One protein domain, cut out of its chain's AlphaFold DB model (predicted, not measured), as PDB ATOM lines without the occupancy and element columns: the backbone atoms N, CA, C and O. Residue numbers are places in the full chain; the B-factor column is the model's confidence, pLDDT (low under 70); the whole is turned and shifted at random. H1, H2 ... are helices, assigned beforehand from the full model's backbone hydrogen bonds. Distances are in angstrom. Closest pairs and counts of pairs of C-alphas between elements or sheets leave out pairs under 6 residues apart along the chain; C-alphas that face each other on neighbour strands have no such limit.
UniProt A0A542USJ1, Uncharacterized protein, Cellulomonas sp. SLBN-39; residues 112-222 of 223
ATOM      1  N   GLY A 112      29.222  17.728  36.856       95.38
ATOM      2  CA  GLY A 112      30.275  18.608  37.339       95.38
ATOM      3  C   GLY A 112      30.310  18.661  38.862       95.38
ATOM      4  O   GLY A 112      31.353  18.399  39.458       95.38
ATOM      5  N   GLY A 113      29.162  18.918  39.490       93.44
ATOM      6  CA  GLY A 113      29.042  18.953  40.948       93.44
ATOM      7  C   GLY A 113      29.393  17.614  41.597       93.44
ATOM      8  O   GLY A 113      30.085  17.578  42.614       93.44
ATOM      9  N   TYR A 114      28.997  16.504  40.969       94.19
ATOM     10  CA  TYR A 114      29.362  15.161  41.413       94.19
ATOM     11  C   TYR A 114      30.879  14.925  41.386       94.19
ATOM     12  O   TYR A 114      31.453  14.450  42.367       94.19
ATOM     13  N   LEU A 115      31.545  15.281  40.283       96.25
ATOM     14  CA  LEU A 115      32.995  15.136  40.136       96.25
ATOM     15  C   LEU A 115      33.765  15.986  41.154       96.25
ATOM     16  O   LEU A 115      34.723  15.498  41.755       96.25
ATOM     17  N   LEU A 116      33.327  17.227  41.393       95.44
ATOM     18  CA  LEU A 116      33.908  18.092  42.423       95.44
ATOM     19  C   LEU A 116      33.737  17.485  43.825       95.44
ATOM     20  O   LEU A 116      34.697  17.450  44.594       95.44
ATOM     21  N   ALA A 117      32.562  16.930  44.138       92.75
ATOM     22  CA  ALA A 117      32.322  16.255  45.411       92.75
ATOM     23  C   ALA A 117      33.203  15.005  45.595       92.75
ATOM     24  O   ALA A 117      33.774  14.797  46.669       92.75
ATOM     25  N   LYS A 118      33.376  14.185  44.548       93.88
ATOM     26  CA  LYS A 118      34.269  13.015  44.596       93.88
ATOM     27  C   LYS A 118      35.736  13.411  44.717       93.88
ATOM     28  O   LYS A 118      36.460  12.786  45.486       93.88
ATOM     29  N   ALA A 119      36.173  14.477  44.052       95.62
ATOM     30  CA  ALA A 119      37.527  14.991  44.236       95.62
ATOM     31  C   ALA A 119      37.789  15.459  45.676       95.62
ATOM     32  O   ALA A 119      38.839  15.139  46.239       95.62
ATOM     33  N   SER A 120      36.825  16.134  46.308       92.88
ATOM     34  CA  SER A 120      36.911  16.490  47.730       92.88
ATOM     35  C   SER A 120      37.045  15.260  48.627       92.88
ATOM     36  O   SER A 120      37.871  15.250  49.543       92.88
ATOM     37  N   ALA A 121      36.309  14.185  48.332       90.75
ATOM     38  CA  ALA A 121      36.446  12.921  49.046       90.75
ATOM     39  C   ALA A 121      37.836  12.280  48.863       90.75
ATOM     40  O   ALA A 121      38.446  11.865  49.851       90.75
ATOM     41  N   VAL A 122      38.366  12.262  47.633       93.00
ATOM     42  CA  VAL A 122      39.710  11.742  47.321       93.00
ATOM     43  C   VAL A 122      40.789  12.477  48.111       93.00
ATOM     44  O   VAL A 122      41.645  11.841  48.724       93.00
ATOM     45  N   VAL A 123      40.755  13.811  48.131       90.00
ATOM     46  CA  VAL A 123      41.779  14.623  48.810       90.00
ATOM     47  C   VAL A 123      41.624  14.576  50.334       90.00
ATOM     48  O   VAL A 123      42.630  14.481  51.047       90.00
ATOM     49  N   GLY A 124      40.380  14.629  50.825       82.19
ATOM     50  CA  GLY A 124      40.049  14.731  52.246       82.19
ATOM     51  C   GLY A 124      40.063  13.397  52.995       82.19
ATOM     52  O   GLY A 124      40.793  13.256  53.972       82.19
ATOM     53  N   ARG A 125      39.269  12.412  52.550       78.19
ATOM     54  CA  ARG A 125      39.104  11.114  53.240       78.19
ATOM     55  C   ARG A 125      40.155  10.084  52.840       78.19
ATOM     56  O   ARG A 125      40.502   9.234  53.655       78.19
ATOM     57  N   ARG A 126      40.653  10.169  51.598       76.31
ATOM     58  CA  ARG A 126      41.708   9.303  51.034       76.31
ATOM     59  C   ARG A 126      41.410   7.802  51.137       76.31
ATOM     60  O   ARG A 126      42.333   6.997  51.253       76.31
ATOM     61  N   ALA A 127      40.136   7.407  51.106       82.75
ATOM     62  CA  ALA A 127      39.788   5.993  51.048       82.75
ATOM     63  C   ALA A 127      39.970   5.475  49.606       82.75
ATOM     64  O   ALA A 127      39.573   6.178  48.675       82.75
ATOM     65  N   PRO A 128      40.480   4.245  49.387       83.38
ATOM     66  CA  PRO A 128      40.671   3.698  48.037       83.38
ATOM     67  C   PRO A 128      39.410   3.751  47.159       83.38
ATOM     68  O   PRO A 128      39.486   4.042  45.967       83.38
ATOM     69  N   LYS A 129      38.230   3.563  47.765       87.69
ATOM     70  CA  LYS A 129      36.936   3.666  47.076       87.69
ATOM     71  C   LYS A 129      36.650   5.052  46.483       87.69
ATOM     72  O   LYS A 129      35.979   5.146  45.465       87.69
ATOM     73  N   ASP A 130      37.151   6.124  47.101       92.00
ATOM     74  CA  ASP A 130      36.884   7.485  46.627       92.00
ATOM     75  C   ASP A 130      37.643   7.735  45.312       92.00
ATOM     76  O   ASP A 130      37.099   8.331  44.380       92.00
ATOM     77  N   ALA A 131      38.877   7.220  45.207       93.94
ATOM     78  CA  ALA A 131      39.648   7.258  43.966       93.94
ATOM     79  C   ALA A 131      39.008   6.376  42.887       93.94
ATOM     80  O   ALA A 131      38.968   6.779  41.725       93.94
ATOM     81  N   TYR A 132      38.451   5.222  43.280       95.06
ATOM     82  CA  TYR A 132      37.719   4.352  42.365       95.06
ATOM     83  C   TYR A 132      36.526   5.059  41.723       95.06
ATOM     84  O   TYR A 132      36.426   5.091  40.498       95.06
ATOM     85  N   ASP A 133      35.656   5.664  42.534       94.06
ATOM     86  CA  ASP A 133      34.462   6.358  42.047       94.06
ATOM     87  C   ASP A 133      34.822   7.500  41.085       94.06
ATOM     88  O   ASP A 133      34.201   7.651  40.029       94.06
ATOM     89  N   LEU A 134      35.846   8.295  41.426       96.94
ATOM     90  CA  LEU A 134      36.307   9.390  40.574       96.94
ATOM     91  C   LEU A 134      36.855   8.866  39.239       96.94
ATOM     92  O   LEU A 134      36.422   9.330  38.184       96.94
ATOM     93  N   ALA A 135      37.763   7.885  39.278       97.56
ATOM     94  CA  ALA A 135      38.331   7.261  38.085       97.56
ATOM     95  C   ALA A 135      37.240   6.654  37.195       97.56
ATOM     96  O   ALA A 135      37.224   6.872  35.982       97.56
ATOM     97  N   PHE A 136      36.287   5.944  37.805       97.00
ATOM     98  CA  PHE A 136      35.195   5.301  37.094       97.00
ATOM     99  C   PHE A 136      34.352   6.313  36.318       97.00
ATOM    100  O   PHE A 136      34.088   6.092  35.138       97.00
ATOM    101  N   VAL A 137      33.950   7.427  36.939       97.25
ATOM    102  CA  VAL A 137      33.116   8.433  36.264       97.25
ATOM    103  C   VAL A 137      33.901   9.232  35.228       97.25
ATOM    104  O   VAL A 137      33.379   9.485  34.142       97.25
ATOM    105  N   VAL A 138      35.158   9.590  35.498       98.00
ATOM    106  CA  VAL A 138      36.004  10.265  34.501       98.00
ATOM    107  C   VAL A 138      36.146   9.413  33.236       98.00
ATOM    108  O   VAL A 138      35.993   9.942  32.135       98.00
ATOM    109  N   LEU A 139      36.351   8.101  33.389       97.38
ATOM    110  CA  LEU A 139      36.535   7.175  32.272       97.38
ATOM    111  C   LEU A 139      35.222   6.818  31.548       97.38
ATOM    112  O   LEU A 139      35.193   6.793  30.322       97.38
ATOM    113  N   HIS A 140      34.131   6.568  32.282       96.25
ATOM    114  CA  HIS A 140      32.918   5.943  31.726       96.25
ATOM    115  C   HIS A 140      31.708   6.871  31.586       96.25
ATOM    116  O   HIS A 140      30.638   6.416  31.170       96.25
ATOM    117  N   ASN A 141      31.808   8.155  31.945       95.81
ATOM    118  CA  ASN A 141      30.680   9.058  31.719       95.81
ATOM    119  C   ASN A 141      30.341   9.143  30.209       95.81
ATOM    120  O   ASN A 141      31.249   9.125  29.377       95.81
ATOM    121  N   PRO A 142      29.059   9.307  29.828       93.81
ATOM    122  CA  PRO A 142      28.646   9.271  28.420       93.81
ATOM    123  C   PRO A 142      29.288  10.334  27.516       93.81
ATOM    124  O   PRO A 142      29.332  10.157  26.302       93.81
ATOM    125  N   GLY A 143      29.751  11.453  28.086       95.69
ATOM    126  CA  GLY A 143      30.417  12.528  27.348       95.69
ATOM    127  C   GLY A 143      31.935  12.357  27.232       95.69
ATOM    128  O   GLY A 143      32.589  13.171  26.578       95.69
ATOM    129  N   GLY A 144      32.503  11.329  27.867       97.88
ATOM    130  CA  GLY A 144      33.941  11.103  27.946       97.88
ATOM    131  C   GLY A 144      34.686  12.098  28.853       97.88
ATOM    132  O   GLY A 144      34.095  13.004  29.456       97.88
ATOM    133  N   PRO A 145      36.015  11.955  28.972       98.31
ATOM    134  CA  PRO A 145      36.820  12.713  29.933       98.31
ATOM    135  C   PRO A 145      36.841  14.228  29.671       98.31
ATOM    136  O   PRO A 145      36.768  15.026  30.604       98.31
ATOM    137  N   THR A 146      36.858  14.660  28.408       98.19
ATOM    138  CA  THR A 146      36.826  16.091  28.051       98.19
ATOM    139  C   THR A 146      35.529  16.772  28.506       98.19
ATOM    140  O   THR A 146      35.552  17.905  29.004       98.19
ATOM    141  N   ALA A 147      34.385  16.090  28.360       97.44
ATOM    142  CA  ALA A 147      33.100  16.608  28.822       97.44
ATOM    143  C   ALA A 147      33.038  16.664  30.353       97.44
ATOM    144  O   ALA A 147      32.536  17.650  30.891       97.44
ATOM    145  N   ALA A 148      33.607  15.670  31.044       98.00
ATOM    146  CA  ALA A 148      33.749  15.675  32.499       98.00
ATOM    147  C   ALA A 148      34.531  16.902  32.998       98.00
ATOM    148  O   ALA A 148      34.033  17.631  33.857       98.00
ATOM    149  N   GLY A 149      35.693  17.200  32.406       98.00
ATOM    150  CA  GLY A 149      36.487  18.381  32.771       98.00
ATOM    151  C   GLY A 149      35.750  19.699  32.520       98.00
ATOM    152  O   GLY A 149      35.723  20.586  33.374       98.00
ATOM    153  N   THR A 150      35.064  19.800  31.379       97.69
ATOM    154  CA  THR A 150      34.219  20.958  31.045       97.69
ATOM    155  C   THR A 150      33.053  21.127  32.024       97.69
ATOM    156  O   THR A 150      32.743  22.253  32.416       97.69
ATOM    157  N   ALA A 151      32.398  20.032  32.417       96.50
ATOM    158  CA  ALA A 151      31.282  20.049  33.358       96.50
ATOM    159  C   ALA A 151      31.743  20.456  34.764       96.50
ATOM    160  O   ALA A 151      31.171  21.376  35.342       96.50
ATOM    161  N   ALA A 152      32.821  19.851  35.275       96.56
ATOM    162  CA  ALA A 152      33.392  20.192  36.580       96.56
ATOM    163  C   ALA A 152      33.788  21.672  36.664       96.56
ATOM    164  O   ALA A 152      33.573  22.323  37.682       96.56
ATOM    165  N   ARG A 153      34.312  22.238  35.573       95.38
ATOM    166  CA  ARG A 153      34.667  23.658  35.508       95.38
ATOM    167  C   ARG A 153      33.454  24.580  35.596       95.38
ATOM    168  O   ARG A 153      33.501  25.572  36.317       95.38
ATOM    169  N   LYS A 154      32.385  24.257  34.865       94.19
ATOM    170  CA  LYS A 154      31.124  25.015  34.884       94.19
ATOM    171  C   LYS A 154      30.416  24.936  36.237       94.19
ATOM    172  O   LYS A 154      29.758  25.895  36.617       94.19
ATOM    173  N   ALA A 155      30.579  23.820  36.941       93.56
ATOM    174  CA  ALA A 155      29.967  23.556  38.236       93.56
ATOM    175  C   ALA A 155      30.726  24.155  39.432       93.56
ATOM    176  O   ALA A 155      30.313  23.939  40.570       93.56
ATOM    177  N   LEU A 156      31.839  24.872  39.213       92.50
ATOM    178  CA  LEU A 156      32.566  25.515  40.309       92.50
ATOM    179  C   LEU A 156      31.642  26.493  41.053       92.50
ATOM    180  O   LEU A 156      31.125  27.422  40.423       92.50
ATOM    181  N   PRO A 157      31.462  26.329  42.376       86.81
ATOM    182  CA  PRO A 157      30.665  27.261  43.158       86.81
ATOM    183  C   PRO A 157      31.223  28.684  43.081       86.81
ATOM    184  O   PRO A 157      32.438  28.904  43.030       86.81
ATOM    185  N   ALA A 158      30.322  29.666  43.048       79.94
ATOM    186  CA  ALA A 158      30.702  31.075  43.017       79.94
ATOM    187  C   ALA A 158      31.265  31.543  44.368       79.94
ATOM    188  O   ALA A 158      32.105  32.448  44.416       79.94
ATOM    189  N   ASP A 159      30.810  30.932  45.464       72.19
ATOM    190  CA  ASP A 159      31.360  31.162  46.786       72.19
ATOM    191  C   ASP A 159      32.696  30.421  46.916       72.19
ATOM    192  O   ASP A 159      32.822  29.215  46.736       72.19
ATOM    193  N   ARG A 160      33.754  31.171  47.225       64.62
ATOM    194  CA  ARG A 160      35.111  30.623  47.382       64.62
ATOM    195  C   ARG A 160      35.320  29.995  48.762       64.62
ATOM    196  O   ARG A 160      36.410  30.094  49.318       64.62
ATOM    197  N   SER A 161      34.261  29.425  49.334       69.38
ATOM    198  CA  SER A 161      34.259  28.772  50.646       69.38
ATOM    199  C   SER A 161      35.254  27.607  50.675       69.38
ATOM    200  O   SER A 161      35.990  27.450  51.647       69.38
ATOM    201  N   HIS A 162      35.367  26.880  49.559       77.94
ATOM    202  CA  HIS A 162      36.367  25.839  49.340       77.94
ATOM    203  C   HIS A 162      37.089  26.032  48.003       77.94
ATOM    204  O   HIS A 162      36.490  26.428  46.999       77.94
ATOM    205  N   ASP A 163      38.381  25.697  47.954       89.38
ATOM    206  CA  ASP A 163      39.140  25.678  46.700       89.38
ATOM    207  C   ASP A 163      38.883  24.372  45.931       89.38
ATOM    208  O   ASP A 163      39.726  23.471  45.841       89.38
ATOM    209  N   PHE A 164      37.668  24.258  45.388       91.88
ATOM    210  CA  PHE A 164      37.250  23.122  44.567       91.88
ATOM    211  C   PHE A 164      38.134  22.950  43.329       91.88
ATOM    212  O   PHE A 164      38.366  21.824  42.897       91.88
ATOM    213  N   ALA A 165      38.678  24.039  42.778       94.25
ATOM    214  CA  ALA A 165      39.541  23.968  41.609       94.25
ATOM    215  C   ALA A 165      40.889  23.315  41.937       94.25
ATOM    216  O   ALA A 165      41.300  22.385  41.243       94.25
ATOM    217  N   ALA A 166      41.580  23.757  42.993       94.50
ATOM    218  CA  ALA A 166      42.819  23.113  43.425       94.50
ATOM    219  C   ALA A 166      42.580  21.669  43.881       94.50
ATOM    220  O   ALA A 166      43.360  20.781  43.539       94.50
ATOM    221  N   THR A 167      41.471  21.420  44.583       95.25
ATOM    222  CA  THR A 167      41.078  20.080  45.037       95.25
ATOM    223  C   THR A 167      40.854  19.131  43.861       95.25
ATOM    224  O   THR A 167      41.398  18.028  43.850       95.25
ATOM    225  N   PHE A 168      40.128  19.571  42.831       97.12
ATOM    226  CA  PHE A 168      39.883  18.783  41.624       97.12
ATOM    227  C   PHE A 168      41.179  18.449  40.881       97.12
ATOM    228  O   PHE A 168      41.417  17.287  40.548       97.12
ATOM    229  N   ARG A 169      42.071  19.434  40.707       97.62
ATOM    230  CA  ARG A 169      43.400  19.203  40.118       97.62
ATOM    231  C   ARG A 169      44.229  18.217  40.933       97.62
ATOM    232  O   ARG A 169      44.826  17.310  40.365       97.62
ATOM    233  N   GLY A 170      44.249  18.378  42.255       96.38
ATOM    234  CA  GLY A 170      44.973  17.488  43.160       96.38
ATOM    235  C   GLY A 170      44.453  16.053  43.107       96.38
ATOM    236  O   GLY A 170      45.249  15.118  43.103       96.38
ATOM    237  N   ALA A 171      43.134  15.869  43.012       97.12
ATOM    238  CA  ALA A 171      42.528  14.551  42.861       97.12
ATOM    239  C   ALA A 171      42.885  13.905  41.512       97.12
ATOM    240  O   ALA A 171      43.325  12.759  41.499       97.12
ATOM    241  N   LEU A 172      42.769  14.636  40.395       98.19
ATOM    242  CA  LEU A 172      43.141  14.112  39.075       98.19
ATOM    243  C   LEU A 172      44.636  13.807  38.967       98.19
ATOM    244  O   LEU A 172      44.991  12.791  38.384       98.19
ATOM    245  N   ALA A 173      45.506  14.612  39.582       96.94
ATOM    246  CA  ALA A 173      46.947  14.359  39.593       96.94
ATOM    247  C   ALA A 173      47.307  12.997  40.212       96.94
ATOM    248  O   ALA A 173      48.240  12.347  39.750       96.94
ATOM    249  N   ARG A 174      46.544  12.525  41.209       95.75
ATOM    250  CA  ARG A 174      46.722  11.177  41.779       95.75
ATOM    251  C   ARG A 174      46.390  10.069  40.781       95.75
ATOM    252  O   ARG A 174      46.986   9.003  40.848       95.75
ATOM    253  N   LEU A 175      45.463  10.329  39.860       97.69
ATOM    254  CA  LEU A 175      45.074   9.397  38.803       97.69
ATOM    255  C   LEU A 175      46.022   9.436  37.594       97.69
ATOM    256  O   LEU A 175      45.849   8.637  36.686       97.69
ATOM    257  N   LEU A 176      47.014  10.335  37.559       98.00
ATOM    258  CA  LEU A 176      48.054  10.346  36.518       98.00
ATOM    259  C   LEU A 176      49.217   9.399  36.843       98.00
ATOM    260  O   LEU A 176      49.956   8.998  35.944       98.00
ATOM    261  N   ASP A 177      49.393   9.045  38.118       97.25
ATOM    262  CA  ASP A 177      50.416   8.096  38.548       97.25
ATOM    263  C   ASP A 177      49.938   6.666  38.283       97.25
ATOM    264  O   ASP A 177      49.257   6.051  39.107       97.25
ATOM    265  N   VAL A 178      50.289   6.148  37.102       97.56
ATOM    266  CA  VAL A 178      49.926   4.797  36.648       97.56
ATOM    267  C   VAL A 178      50.305   3.746  37.687       97.56
ATOM    268  O   VAL A 178      49.511   2.838  37.930       97.56
ATOM    269  N   ASP A 179      51.462   3.872  38.337       97.25
ATOM    270  CA  ASP A 179      51.961   2.918  39.337       97.25
ATOM    271  C   ASP A 179      51.552   3.274  40.777       97.25
ATOM    272  O   ASP A 179      51.909   2.575  41.730       97.25
ATOM    273  N   GLY A 180      50.748   4.326  40.939       95.38
ATOM    274  CA  GLY A 180      50.228   4.787  42.215       95.38
ATOM    275  C   GLY A 180      49.215   3.823  42.838       95.38
ATOM    276  O   GLY A 180      48.479   3.099  42.160       95.38
ATOM    277  N   SER A 181      49.120   3.852  44.172       94.50
ATOM    278  CA  SER A 181      48.237   2.963  44.949       94.50
ATOM    279  C   SER A 181      46.762   3.051  44.553       94.50
ATOM    280  O   SER A 181      46.039   2.058  44.650       94.50
ATOM    281  N   ASP A 182      46.312   4.229  44.120       95.31
ATOM    282  CA  ASP A 182      44.926   4.472  43.717       95.31
ATOM    283  C   ASP A 182      44.576   3.675  42.457       95.31
ATOM    284  O   ASP A 182      43.568   2.968  42.431       95.31
ATOM    285  N   LEU A 183      45.438   3.725  41.436       96.75
ATOM    286  CA  LEU A 183      45.223   3.013  40.179       96.75
ATOM    287  C   LEU A 183      45.475   1.510  40.306       96.75
ATOM    288  O   LEU A 183      44.769   0.717  39.684       96.75
ATOM    289  N   LEU A 184      46.407   1.095  41.168       96.56
ATOM    290  CA  LEU A 184      46.557  -0.315  41.537       96.56
ATOM    291  C   LEU A 184      45.278  -0.864  42.186       96.56
ATOM    292  O   LEU A 184      44.789  -1.920  41.785       96.56
ATOM    293  N   SER A 185      44.703  -0.125  43.140       95.31
ATOM    294  CA  SER A 185      43.447  -0.511  43.798       95.31
ATOM    295  C   SER A 185      42.274  -0.520  42.816       95.31
ATOM    296  O   SER A 185      41.436  -1.417  42.868       95.31
ATOM    297  N   TYR A 186      42.231   0.448  41.893       96.19
ATOM    298  CA  TYR A 186      41.216   0.507  40.845       96.19
ATOM    299  C   TYR A 186      41.239  -0.732  39.948       96.19
ATOM    300  O   TYR A 186      40.212  -1.385  39.775       96.19
ATOM    301  N   ALA A 187      42.409  -1.074  39.404       97.00
ATOM    302  CA  ALA A 187      42.550  -2.209  38.501       97.00
ATOM    303  C   ALA A 187      42.247  -3.544  39.195       97.00
ATOM    304  O   ALA A 187      41.583  -4.397  38.604       97.00
ATOM    305  N   GLU A 188      42.660  -3.712  40.456       95.69
ATOM    306  CA  GLU A 188      42.317  -4.917  41.217       95.69
ATOM    307  C   GLU A 188      40.808  -5.020  41.463       95.69
ATOM    308  O   GLU A 188      40.234  -6.088  41.259       95.69
ATOM    309  N   GLN A 189      40.135  -3.915  41.809       95.00
ATOM    310  CA  GLN A 189      38.678  -3.924  41.956       95.00
ATOM    311  C   GLN A 189      37.978  -4.272  40.634       95.00
ATOM    312  O   GLN A 189      37.094  -5.122  40.622       95.00
ATOM    313  N   ARG A 190      38.412  -3.700  39.502       95.56
ATOM    314  CA  ARG A 190      37.865  -4.045  38.175       95.56
ATOM    315  C   ARG A 190      38.014  -5.535  37.866       95.56
ATOM    316  O   ARG A 190      37.083  -6.146  37.346       95.56
ATOM    317  N   ARG A 191      39.152  -6.135  38.223       95.19
ATOM    318  CA  ARG A 191      39.402  -7.572  38.056       95.19
ATOM    319  C   ARG A 191      38.473  -8.419  38.930       95.19
ATOM    320  O   ARG A 191      37.969  -9.441  38.468       95.19
ATOM    321  N   LEU A 192      38.231  -8.003  40.176       93.75
ATOM    322  CA  LEU A 192      37.251  -8.646  41.062       93.75
ATOM    323  C   LEU A 192      35.826  -8.555  40.498       93.75
ATOM    324  O   LEU A 192      35.062  -9.508  40.632       93.75
ATOM    325  N   ASP A 193      35.510  -7.466  39.796       92.25
ATOM    326  CA  ASP A 193      34.232  -7.263  39.103       92.25
ATOM    327  C   ASP A 193      34.128  -8.048  37.772       92.25
ATOM    328  O   ASP A 193      33.117  -7.959  37.073       92.25
ATOM    329  N   GLY A 194      35.153  -8.833  37.411       94.19
ATOM    330  CA  GLY A 194      35.165  -9.711  36.236       94.19
ATOM    331  C   GLY A 194      35.796  -9.117  34.973       94.19
ATOM    332  O   GLY A 194      35.709  -9.737  33.913       94.19
ATOM    333  N   GLU A 195      36.438  -7.949  35.057       94.38
ATOM    334  CA  GLU A 195      37.205  -7.375  33.948       94.38
ATOM    335  C   GLU A 195      38.401  -8.275  33.591       94.38
ATOM    336  O   GLU A 195      39.201  -8.636  34.456       94.38
ATOM    337  N   THR A 196      38.539  -8.625  32.308       95.31
ATOM    338  CA  THR A 196      39.628  -9.490  31.813       95.31
ATOM    339  C   THR A 196      40.772  -8.713  31.166       95.31
ATOM    340  O   THR A 196      41.780  -9.308  30.790       95.31
ATOM    341  N   THR A 197      40.604  -7.403  30.987       95.81
ATOM    342  CA  THR A 197      41.631  -6.515  30.435       95.81
ATOM    343  C   THR A 197      42.890  -6.519  31.306       95.81
ATOM    344  O   THR A 197      42.809  -6.644  32.529       95.81
ATOM    345  N   ASP A 198      44.065  -6.387  30.682       97.31
ATOM    346  CA  ASP A 198      45.340  -6.304  31.403       97.31
ATOM    347  C   ASP A 198      45.284  -5.174  32.456       97.31
ATOM    348  O   ASP A 198      44.994  -4.028  32.095       97.31
ATOM    349  N   PRO A 199      45.581  -5.449  33.745       97.19
ATOM    350  CA  PRO A 199      45.618  -4.432  34.789       97.19
ATOM    351  C   PRO A 199      46.499  -3.223  34.468       97.19
ATOM    352  O   PRO A 199      46.209  -2.124  34.932       97.19
ATOM    353  N   LEU A 200      47.582  -3.378  33.699       97.69
ATOM    354  CA  LEU A 200      48.371  -2.228  33.251       97.69
ATOM    355  C   LEU A 200      47.578  -1.344  32.284       97.69
ATOM    356  O   LEU A 200      47.587  -0.124  32.444       97.69
ATOM    357  N   LEU A 201      46.862  -1.945  31.334       97.88
ATOM    358  CA  LEU A 201      46.069  -1.208  30.354       97.88
ATOM    359  C   LEU A 201      44.914  -0.456  31.027       97.88
ATOM    360  O   LEU A 201      44.739   0.729  30.772       97.88
ATOM    361  N   ILE A 202      44.222  -1.088  31.985       97.62
ATOM    362  CA  ILE A 202      43.169  -0.433  32.783       97.62
ATOM    363  C   ILE A 202      43.700   0.848  33.450       97.62
ATOM    364  O   ILE A 202      43.044   1.890  33.431       97.62
ATOM    365  N   ARG A 203      44.898   0.790  34.045       98.31
ATOM    366  CA  ARG A 203      45.514   1.949  34.714       98.31
ATOM    367  C   ARG A 203      45.925   3.030  33.718       98.31
ATOM    368  O   ARG A 203      45.726   4.211  33.994       98.31
ATOM    369  N   GLN A 204      46.475   2.640  32.570       98.50
ATOM    370  CA  GLN A 204      46.843   3.568  31.498       98.50
ATOM    371  C   GLN A 204      45.620   4.297  30.930       98.50
ATOM    372  O   GLN A 204      45.688   5.508  30.724       98.50
ATOM    373  N   ASP A 205      44.494   3.601  30.757       98.38
ATOM    374  CA  ASP A 205      43.240   4.195  30.283       98.38
ATOM    375  C   ASP A 205      42.695   5.230  31.272       98.38
ATOM    376  O   ASP A 205      42.310   6.334  30.875       98.38
ATOM    377  N   VAL A 206      42.718   4.922  32.575       98.38
ATOM    378  CA  VAL A 206      42.327   5.890  33.611       98.38
ATOM    379  C   VAL A 206      43.250   7.107  33.604       98.38
ATOM    380  O   VAL A 206      42.752   8.232  33.647       98.38
ATOM    381  N   ALA A 207      44.569   6.914  33.516       98.69
ATOM    382  CA  ALA A 207      45.523   8.021  33.494       98.69
ATOM    383  C   ALA A 207      45.335   8.922  32.265       98.69
ATOM    384  O   ALA A 207      45.304  10.147  32.394       98.69
ATOM    385  N   ALA A 208      45.120   8.334  31.085       98.75
ATOM    386  CA  ALA A 208      44.820   9.079  29.866       98.75
ATOM    387  C   ALA A 208      43.493   9.854  29.974       98.75
ATOM    388  O   ALA A 208      43.405  11.013  29.562       98.75
ATOM    389  N   ALA A 209      42.460   9.249  30.567       98.69
ATOM    390  CA  ALA A 209      41.185   9.916  30.804       98.69
ATOM    391  C   ALA A 209      41.312  11.064  31.823       98.69
ATOM    392  O   ALA A 209      40.748  12.141  31.616       98.69
ATOM    393  N   ALA A 210      42.081  10.874  32.897       98.62
ATOM    394  CA  ALA A 210      42.360  11.912  33.882       98.62
ATOM    395  C   ALA A 210      43.117  13.099  33.265       98.62
ATOM    396  O   ALA A 210      42.745  14.246  33.524       98.62
ATOM    397  N   ASP A 211      44.104  12.846  32.401       98.69
ATOM    398  CA  ASP A 211      44.859  13.885  31.689       98.69
ATOM    399  C   ASP A 211      43.968  14.709  30.742       98.69
ATOM    400  O   ASP A 211      43.953  15.945  30.792       98.69
ATOM    401  N   ALA A 212      43.135  14.038  29.940       98.62
ATOM    402  CA  ALA A 212      42.180  14.705  29.056       98.62
ATOM    403  C   ALA A 212      41.149  15.539  29.841       98.62
ATOM    404  O   ALA A 212      40.824  16.669  29.459       98.62
ATOM    405  N   CYS A 213      40.661  15.010  30.967       98.62
ATOM    406  CA  CYS A 213      39.746  15.713  31.862       98.62
ATOM    407  C   CYS A 213      40.399  16.962  32.477       98.62
ATOM    408  O   CYS A 213      39.804  18.042  32.460       98.62
ATOM    409  N   LEU A 214      41.631  16.839  32.978       98.31
ATOM    410  CA  LEU A 214      42.386  17.944  33.571       98.31
ATOM    411  C   LEU A 214      42.668  19.045  32.541       98.31
ATOM    412  O   LEU A 214      42.417  20.224  32.800       98.31
ATOM    413  N   THR A 215      43.094  18.656  31.339       98.31
ATOM    414  CA  THR A 215      43.345  19.578  30.225       98.31
ATOM    415  C   THR A 215      42.092  20.379  29.869       98.31
ATOM    416  O   THR A 215      42.148  21.604  29.736       98.31
ATOM    417  N   ALA A 216      40.936  19.717  29.761       98.06
ATOM    418  CA  ALA A 216      39.669  20.378  29.458       98.06
ATOM    419  C   ALA A 216      39.212  21.327  30.579       98.06
ATOM    420  O   ALA A 216      38.701  22.415  30.299       98.06
ATOM    421  N   PHE A 217      39.420  20.937  31.838       97.56
ATOM    422  CA  PHE A 217      39.110  21.769  33.001       97.56
ATOM    423  C   PHE A 217      39.931  23.071  33.012       97.56
ATOM    424  O   PHE A 217      39.395  24.145  33.299       97.56
ATOM    425  N   ASP A 218      41.216  22.997  32.654       96.44
ATOM    426  CA  ASP A 218      42.134  24.141  32.676       96.44
ATOM    427  C   ASP A 218      42.065  25.037  31.431       96.44
ATOM    428  O   ASP A 218      42.367  26.233  31.517       96.44
ATOM    429  N   ALA A 219      41.618  24.514  30.287       92.25
ATOM    430  CA  ALA A 219      41.491  25.285  29.048       92.25
ATOM    431  C   ALA A 219      40.595  26.531  29.206       92.25
ATOM    432  O   ALA A 219      40.867  27.576  28.616       92.25
ATOM    433  N   GLN A 220      39.575  26.464  30.065       72.31
ATOM    434  CA  GLN A 220      38.634  27.565  30.318       72.31
ATOM    435  C   GLN A 220      39.158  28.632  31.301       72.31
ATOM    436  O   GLN A 220      38.410  29.515  31.713       72.31
ATOM    437  N   VAL A 221      40.422  28.555  31.732       66.31
ATOM    438  CA  VAL A 221      41.104  29.648  32.459       66.31
ATOM    439  C   VAL A 221      41.709  30.665  31.481       66.31
ATOM    440  O   VAL A 221      41.989  31.794  31.868       66.31
ATOM    441  N   ARG A 222      41.958  30.253  30.230       48.78
ATOM    442  CA  ARG A 222      42.757  31.004  29.247       48.78
ATOM    443  C   ARG A 222      41.927  31.743  28.186       48.78
ATOM    444  O   ARG A 222      42.522  32.280  27.254       48.78
TER     445      ARG A 222
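Overview. This is residues 112 to 222 of the 223 residues of an uncharacterized protein of Cellulomonas sp. SLBN-39 (UniProt A0A542USJ1). One long helix, H6, runs along much of the length of an elongated helical body, and four shorter helices, H5, H2, H4 and H3, pack on it. H1 stays away from H6 and folds back on H2 as a helical hairpin, also packing on H4 and, with its first residues 112 to 116, on H3; most of the helices that touch are crossed. The printed part has 111 residues, of which 81 are in six named helices, H1 to H6 in chain order, with no named strand, and the class is all helix. The whole is compact, with a radius of gyration of the C-alphas of 13.4 A, and spans 43 by 26 by 21 A.

Along the chain. H1, residues 112 to 124, begins at C-alpha 112 (30.275, 18.608, 37.339) and is 18.2 A long from first to last C-alpha. H2, residues 128 to 140, is also 18.2 A long. H3, residues 144 to 154, measures 15.8 A, and H4, residues 164 to 174, measures 15.5 A. H5, residues 181 to 192, is 16.4 A long. H6, residues 199 to 219, is the longest at 30.5 A, from C-alpha 199 (45.618, -4.432, 34.789) to C-alpha 219 (41.491, 25.285, 29.048).

Arrangement. H2 and H6 are the hubs, touching four helices each. H2 touches H6 with residues 135 to 139 alone, the closest C-alphas being those of Leu 139 and Ala 209, 5.6 A apart; their lines are only just about perpendicular, at 72 degrees. H6 touches H5 with residues 199 to 206 alone, the closest C-alphas being those of Ala 187 and Pro 199, 5.3 A apart, at a steep tilt of 54 degrees, opposite ways. H6 touches H4 with residues 210 to 214 alone, closest at the C-alphas of Leu 172 and Ala 210, 5.7 A, at a shallow tilt of 27 degrees, opposite ways. H6 touches H3 with residues 209 to 217 alone, closest at the C-alphas of Gly 149 and Phe 217, 4.3 A, at a tilt of 36 degrees, only just steep, the same way. H2 and H5 touch, about perpendicular at 73 degrees, closest at the C-alphas of Tyr 132 and Tyr 186, 5.4 A. H2 and H3 touch only at the corner, closest at the C-alphas of Val 138 and Pro 145, 5.2 A. H1 and H2 form a hairpin at a shallow tilt of 28 degrees, opposite ways, closest at the C-alphas of Val 122 and Asp 130, 5.2 A. H1 touches H4 at a steep tilt of 66 degrees, closest at the C-alphas of Ala 119 and Phe 168, 5.2 A. H1 touches H3 with residues 112 to 116 alone, closest at the C-alphas of Gly 112 and Ala 152, 3.6 A. H1 is apart from H5 and H6, and H3 is apart from H5. In H1, H2, H3, H4, H5 and H6 every O i to N i+4 pair is within hydrogen-bond range.

Size, cuts and confidence. The two C-alphas farthest apart are those of Asp 159 and Thr 196, 44.1 A. The printed part has no cut and no long link. The mean pLDDT of the printed part is 93.2; residues 160 to 161 and 221 to 222 are under 70.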